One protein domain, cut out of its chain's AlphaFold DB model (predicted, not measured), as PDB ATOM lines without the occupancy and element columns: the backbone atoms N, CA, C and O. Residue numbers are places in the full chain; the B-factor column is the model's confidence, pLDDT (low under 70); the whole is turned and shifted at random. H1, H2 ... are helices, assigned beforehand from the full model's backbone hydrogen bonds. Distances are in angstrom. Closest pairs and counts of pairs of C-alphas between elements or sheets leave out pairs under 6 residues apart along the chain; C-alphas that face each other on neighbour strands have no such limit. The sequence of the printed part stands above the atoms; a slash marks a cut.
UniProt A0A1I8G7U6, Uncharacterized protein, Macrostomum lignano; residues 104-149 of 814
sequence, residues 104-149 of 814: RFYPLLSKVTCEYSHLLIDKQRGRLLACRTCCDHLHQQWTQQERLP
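What this domain is: This is residues 104 to 149 of the 814 residues of an uncharacterized protein of Macrostomum lignano (UniProt A0A1I8G7U6). What is the shape? There is little regular structure: one helix, H2, makes one side, and loops with the one-turn helix H1 make the other. What are its parts? The printed part has 46 residues, with H1 then H2 and no named strand: all helix, with 18 residues in named elements. It is only just loose, close to compact, with a radius of gyration of the C-alphas of 11.5 A, spanning 31 by 24 by 17 A.

Where its parts are: Where is H2? Residues 132 to 145 run 19.8 A from C-alpha 132 at (38.769, 18.947, -36.920) to C-alpha 145 at (41.449, -0.381, -33.627). And H1? It is residues 117 to 120.

How they stand to each other: Do H2 and H1 meet? They are apart, with no C-alphas within 8 A. And the backbones? In H2 every O i to N i+4 pair is within hydrogen-bond range; H1 is too short for one.

The domain as a whole: Is it continuous? The printed part has no cut, and H1 to H2 is a long link of 11 residues. Where is confidence low? Residues 113 to 120 and 123 to 124 have pLDDT under 70.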
ATOM      1  N   ARG A 104      38.538   6.403 -44.535       73.50
ATOM      2  CA  ARG A 104      38.378   5.571 -43.339       73.50
ATOM      3  C   ARG A 104      36.900   5.262 -43.189       73.50
ATOM      4  O   ARG A 104      36.112   6.106 -42.776       73.50
ATOM      5  N   PHE A 105      36.525   4.053 -43.586       77.19
ATOM      6  CA  PHE A 105      35.150   3.608 -43.513       77.19
ATOM      7  C   PHE A 105      34.809   3.325 -42.052       77.19
ATOM      8  O   PHE A 105      35.236   2.318 -41.496       77.19
ATOM      9  N   TYR A 106      34.064   4.231 -41.422       84.81
ATOM     10  CA  TYR A 106      33.596   4.096 -40.046       84.81
ATOM     11  C   TYR A 106      32.170   3.494 -40.042       84.81
ATOM     12  O   TYR A 106      31.200   4.255 -40.014       84.81
ATOM     13  N   PRO A 107      31.977   2.154 -40.042       80.12
ATOM     14  CA  PRO A 107      30.659   1.502 -40.183       80.12
ATOM     15  C   PRO A 107      29.662   1.766 -39.041       80.12
ATOM     16  O   PRO A 107      28.531   1.282 -39.080       80.12
ATOM     17  N   LEU A 108      30.072   2.489 -37.998       80.88
ATOM     18  CA  LEU A 108      29.173   2.998 -36.965       80.88
ATOM     19  C   LEU A 108      28.498   4.310 -37.359       80.88
ATOM     20  O   LEU A 108      27.381   4.543 -36.917       80.88
ATOM     21  N   LEU A 109      29.110   5.137 -38.209       80.88
ATOM     22  CA  LEU A 109      28.552   6.445 -38.567       80.88
ATOM     23  C   LEU A 109      27.320   6.318 -39.478       80.88
ATOM     24  O   LEU A 109      26.404   7.124 -39.364       80.88
ATOM     25  N   SER A 110      27.205   5.234 -40.253       77.12
ATOM     26  CA  SER A 110      25.959   4.860 -40.948       77.12
ATOM     27  C   SER A 110      24.841   4.359 -40.017       77.12
ATOM     28  O   SER A 110      23.722   4.137 -40.471       77.12
ATOM     29  N   LYS A 111      25.126   4.179 -38.718       76.06
ATOM     30  CA  LYS A 111      24.157   3.815 -37.668       76.06
ATOM     31  C   LYS A 111      23.849   4.978 -36.717       76.06
ATOM     32  O   LYS A 111      23.069   4.794 -35.787       76.06
ATOM     33  N   VAL A 112      24.458   6.153 -36.908       73.50
ATOM     34  CA  VAL A 112      24.217   7.331 -36.060       73.50
ATOM     35  C   VAL A 112      22.911   7.994 -36.487       73.50
ATOM     36  O   VAL A 112      22.875   8.851 -37.370       73.50
ATOM     37  N   THR A 113      21.822   7.600 -35.830       56.72
ATOM     38  CA  THR A 113      20.506   8.238 -35.943       56.72
ATOM     39  C   THR A 113      20.494   9.575 -35.198       56.72
ATOM     40  O   THR A 113      19.890   9.711 -34.137       56.72
ATOM     41  N   CYS A 114      21.195  10.567 -35.743       60.91
ATOM     42  CA  CYS A 114      20.891  11.968 -35.467       60.91
ATOM     43  C   CYS A 114      19.594  12.336 -36.207       60.91
ATOM     44  O   CYS A 114      19.388  11.875 -37.330       60.91
ATOM     45  N   GLU A 115      18.742  13.185 -35.641       57.56
ATOM     46  CA  GLU A 115      17.528  13.666 -36.324       57.56
ATOM     47  C   GLU A 115      17.897  14.390 -37.637       57.56
ATOM     48  O   GLU A 115      17.348  14.105 -38.703       57.56
ATOM     49  N   TYR A 116      18.976  15.176 -37.604       58.50
ATOM     50  CA  TYR A 116      19.590  15.857 -38.750       58.50
ATOM     51  C   TYR A 116      20.487  14.955 -39.628       58.50
ATOM     52  O   TYR A 116      21.135  15.439 -40.557       58.50
ATOM     53  N   SER A 117      20.547  13.635 -39.386       54.12
ATOM     54  CA  SER A 117      21.411  12.698 -40.143       54.12
ATOM     55  C   SER A 117      21.179  12.729 -41.658       54.12
ATOM     56  O   SER A 117      22.099  12.469 -42.432       54.12
ATOM     57  N   HIS A 118      19.971  13.098 -42.085       52.03
ATOM     58  CA  HIS A 118      19.582  13.207 -43.486       52.03
ATOM     59  C   HIS A 118      20.179  14.425 -44.223       52.03
ATOM     60  O   HIS A 118      20.188  14.397 -45.453       52.03
ATOM     61  N   LEU A 119      20.678  15.433 -43.493       52.00
ATOM     62  CA  LEU A 119      21.417  16.604 -44.005       52.00
ATOM     63  C   LEU A 119      22.940  16.459 -43.835       52.00
ATOM     64  O   LEU A 119      23.717  17.062 -44.568       52.00
ATOM     65  N   LEU A 120      23.367  15.677 -42.840       65.38
ATOM     66  CA  LEU A 120      24.754  15.621 -42.363       65.38
ATOM     67  C   LEU A 120      25.594  14.480 -42.965       65.38
ATOM     68  O   LEU A 120      26.823  14.491 -42.840       65.38
ATOM     69  N   ILE A 121      24.945  13.509 -43.618       74.19
ATOM     70  CA  ILE A 121      25.590  12.411 -44.346       74.19
ATOM     71  C   ILE A 121      25.240  12.521 -45.836       74.19
ATOM     72  O   ILE A 121      24.072  12.461 -46.219       74.19
ATOM     73  N   ASP A 122      26.266  12.616 -46.681       73.56
ATOM     74  CA  ASP A 122      26.174  12.466 -48.135       73.56
ATOM     75  C   ASP A 122      25.686  11.042 -48.447       73.56
ATOM     76  O   ASP A 122      26.448  10.072 -48.393       73.56
ATOM     77  N   LYS A 123      24.388  10.914 -48.745       67.00
ATOM     78  CA  LYS A 123      23.716   9.624 -48.974       67.00
ATOM     79  C   LYS A 123      24.253   8.866 -50.191       67.00
ATOM     80  O   LYS A 123      24.098   7.650 -50.236       67.00
ATOM     81  N   GLN A 124      24.863   9.554 -51.161       68.75
ATOM     82  CA  GLN A 124      25.425   8.920 -52.357       68.75
ATOM     83  C   GLN A 124      26.847   8.402 -52.114       68.75
ATOM     84  O   GLN A 124      27.231   7.380 -52.675       68.75
ATOM     85  N   ARG A 125      27.641   9.105 -51.294       73.56
ATOM     86  CA  ARG A 125      29.090   8.856 -51.160       73.56
ATOM     87  C   ARG A 125      29.524   8.433 -49.750       73.56
ATOM     88  O   ARG A 125      30.715   8.246 -49.516       73.56
ATOM     89  N   GLY A 126      28.593   8.315 -48.799       80.75
ATOM     90  CA  GLY A 126      28.847   7.885 -47.415       80.75
ATOM     91  C   GLY A 126      29.722   8.841 -46.592       80.75
ATOM     92  O   GLY A 126      30.239   8.451 -45.544       80.75
ATOM     93  N   ARG A 127      29.929  10.076 -47.068       83.56
ATOM     94  CA  ARG A 127      30.770  11.093 -46.414       83.56
ATOM     95  C   ARG A 127      29.950  11.843 -45.361       83.56
ATOM     96  O   ARG A 127      28.747  12.007 -45.521       83.56
ATOM     97  N   LEU A 128      30.598  12.347 -44.316       86.56
ATOM     98  CA  LEU A 128      29.977  13.218 -43.312       86.56
ATOM     99  C   LEU A 128      30.863  14.431 -43.022       86.56
ATOM    100  O   LEU A 128      32.085  14.365 -43.177       86.56
ATOM    101  N   LEU A 129      30.259  15.520 -42.549       83.00
ATOM    102  CA  LEU A 129      31.007  16.675 -42.053       83.00
ATOM    103  C   LEU A 129      31.321  16.505 -40.562       83.00
ATOM    104  O   LEU A 129      30.430  16.315 -39.737       83.00
ATOM    105  N   ALA A 130      32.598  16.602 -40.201       86.81
ATOM    106  CA  ALA A 130      33.062  16.602 -38.818       86.81
ATOM    107  C   ALA A 130      34.021  17.777 -38.605       86.81
ATOM    108  O   ALA A 130      34.859  18.062 -39.461       86.81
ATOM    109  N   CYS A 131      33.930  18.453 -37.457       88.50
ATOM    110  CA  CYS A 131      34.939  19.440 -37.086       88.50
ATOM    111  C   CYS A 131      36.293  18.743 -36.870       88.50
ATOM    112  O   CYS A 131      36.337  17.556 -36.532       88.50
ATOM    113  N   ARG A 132      37.399  19.484 -37.027       81.88
ATOM    114  CA  ARG A 132      38.769  18.947 -36.920       81.88
ATOM    115  C   ARG A 132      38.957  18.078 -35.667       81.88
ATOM    116  O   ARG A 132      39.296  16.913 -35.793       81.88
ATOM    117  N   THR A 133      38.550  18.571 -34.496       85.81
ATOM    118  CA  THR A 133      38.625  17.847 -33.213       85.81
ATOM    119  C   THR A 133      37.867  16.505 -33.195       85.81
ATOM    120  O   THR A 133      38.324  15.553 -32.568       85.81
ATOM    121  N   CYS A 134      36.720  16.397 -33.876       89.19
ATOM    122  CA  CYS A 134      35.988  15.131 -34.013       89.19
ATOM    123  C   CYS A 134      36.648  14.197 -35.036       89.19
ATOM    124  O   CYS A 134      36.685  12.987 -34.817       89.19
ATOM    125  N   CYS A 135      37.194  14.750 -36.124       90.25
ATOM    126  CA  CYS A 135      37.959  14.000 -37.118       90.25
ATOM    127  C   CYS A 135      39.226  13.391 -36.496       90.25
ATOM    128  O   CYS A 135      39.445  12.189 -36.618       90.25
ATOM    129  N   ASP A 136      39.995  14.187 -35.748       86.69
ATOM    130  CA  ASP A 136      41.221  13.769 -35.059       86.69
ATOM    131  C   ASP A 136      40.935  12.673 -34.012       86.69
ATOM    132  O   ASP A 136      41.677  11.700 -33.899       86.69
ATOM    133  N   HIS A 137      39.814  12.768 -33.285       91.81
ATOM    134  CA  HIS A 137      39.421  11.744 -32.311       91.81
ATOM    135  C   HIS A 137      38.985  10.423 -32.973       91.81
ATOM    136  O   HIS A 137      39.405   9.348 -32.542       91.81
ATOM    137  N   LEU A 138      38.203  10.486 -34.058       93.44
ATOM    138  CA  LEU A 138      37.867   9.309 -34.870       93.44
ATOM    139  C   LEU A 138      39.121   8.691 -35.515       93.44
ATOM    140  O   LEU A 138      39.259   7.468 -35.556       93.44
ATOM    141  N   HIS A 139      40.069   9.524 -35.954       89.50
ATOM    142  CA  HIS A 139      41.364   9.103 -36.488       89.50
ATOM    143  C   HIS A 139      42.179   8.344 -35.430       89.50
ATOM    144  O   HIS A 139      42.709   7.273 -35.731       89.50
ATOM    145  N   GLN A 140      42.246   8.855 -34.197       94.69
ATOM    146  CA  GLN A 140      42.937   8.212 -33.075       94.69
ATOM    147  C   GLN A 140      42.333   6.835 -32.752       94.69
ATOM    148  O   GLN A 140      43.064   5.845 -32.667       94.69
ATOM    149  N   GLN A 141      41.002   6.748 -32.658       95.12
ATOM    150  CA  GLN A 141      40.291   5.480 -32.446       95.12
ATOM    151  C   GLN A 141      40.486   4.498 -33.608       95.12
ATOM    152  O   GLN A 141      40.635   3.299 -33.380       95.12
ATOM    153  N   TRP A 142      40.526   4.985 -34.855       93.38
ATOM    154  CA  TRP A 142      40.848   4.150 -36.013       93.38
ATOM    155  C   TRP A 142      42.221   3.507 -35.865       93.38
ATOM    156  O   TRP A 142      42.322   2.291 -35.999       93.38
ATOM    157  N   THR A 143      43.254   4.291 -35.553       91.94
ATOM    158  CA  THR A 143      44.624   3.777 -35.421       91.94
ATOM    159  C   THR A 143      44.736   2.767 -34.272       91.94
ATOM    160  O   THR A 143      45.362   1.722 -34.439       91.94
ATOM    161  N   GLN A 144      44.059   3.008 -33.142       94.81
ATOM    162  CA  GLN A 144      43.984   2.055 -32.023       94.81
ATOM    163  C   GLN A 144      43.296   0.730 -32.402       94.81
ATOM    164  O   GLN A 144      43.688  -0.331 -31.921       94.81
ATOM    165  N   GLN A 145      42.277   0.776 -33.264       94.69
ATOM    166  CA  GLN A 145      41.449  -0.381 -33.627       94.69
ATOM    167  C   GLN A 145      41.805  -0.994 -34.990       94.69
ATOM    168  O   GLN A 145      41.120  -1.905 -35.453       94.69
ATOM    169  N   GLU A 146      42.882  -0.547 -35.641       92.88
ATOM    170  CA  GLU A 146      43.266  -1.039 -36.969       92.88
ATOM    171  C   GLU A 146      43.645  -2.530 -36.963       92.88
ATOM    172  O   GLU A 146      43.433  -3.223 -37.957       92.88
ATOM    173  N   ARG A 147      44.101  -3.048 -35.814       91.12
ATOM    174  CA  ARG A 147      44.379  -4.479 -35.586       91.12
ATOM    175  C   ARG A 147      43.121  -5.353 -35.456       91.12
ATOM    176  O   ARG A 147      43.242  -6.573 -35.435       91.12
ATOM    177  N   LEU A 148      41.925  -4.766 -35.346       93.38
ATOM    178  CA  LEU A 148      40.662  -5.502 -35.218       93.38
ATOM    179  C   LEU A 148      39.961  -5.655 -36.584       93.38
ATOM    180  O   LEU A 148      40.011  -4.723 -37.396       93.38
ATOM    181  N   PRO A 149      39.255  -6.771 -36.849       90.00
ATOM    182  CA  PRO A 149      38.391  -6.912 -38.023       90.00
ATOM    183  C   PRO A 149      37.349  -5.778 -38.137       90.00
ATOM    184  O   PRO A 149      36.834  -5.327 -37.113       90.00
TER     185      PRO A 149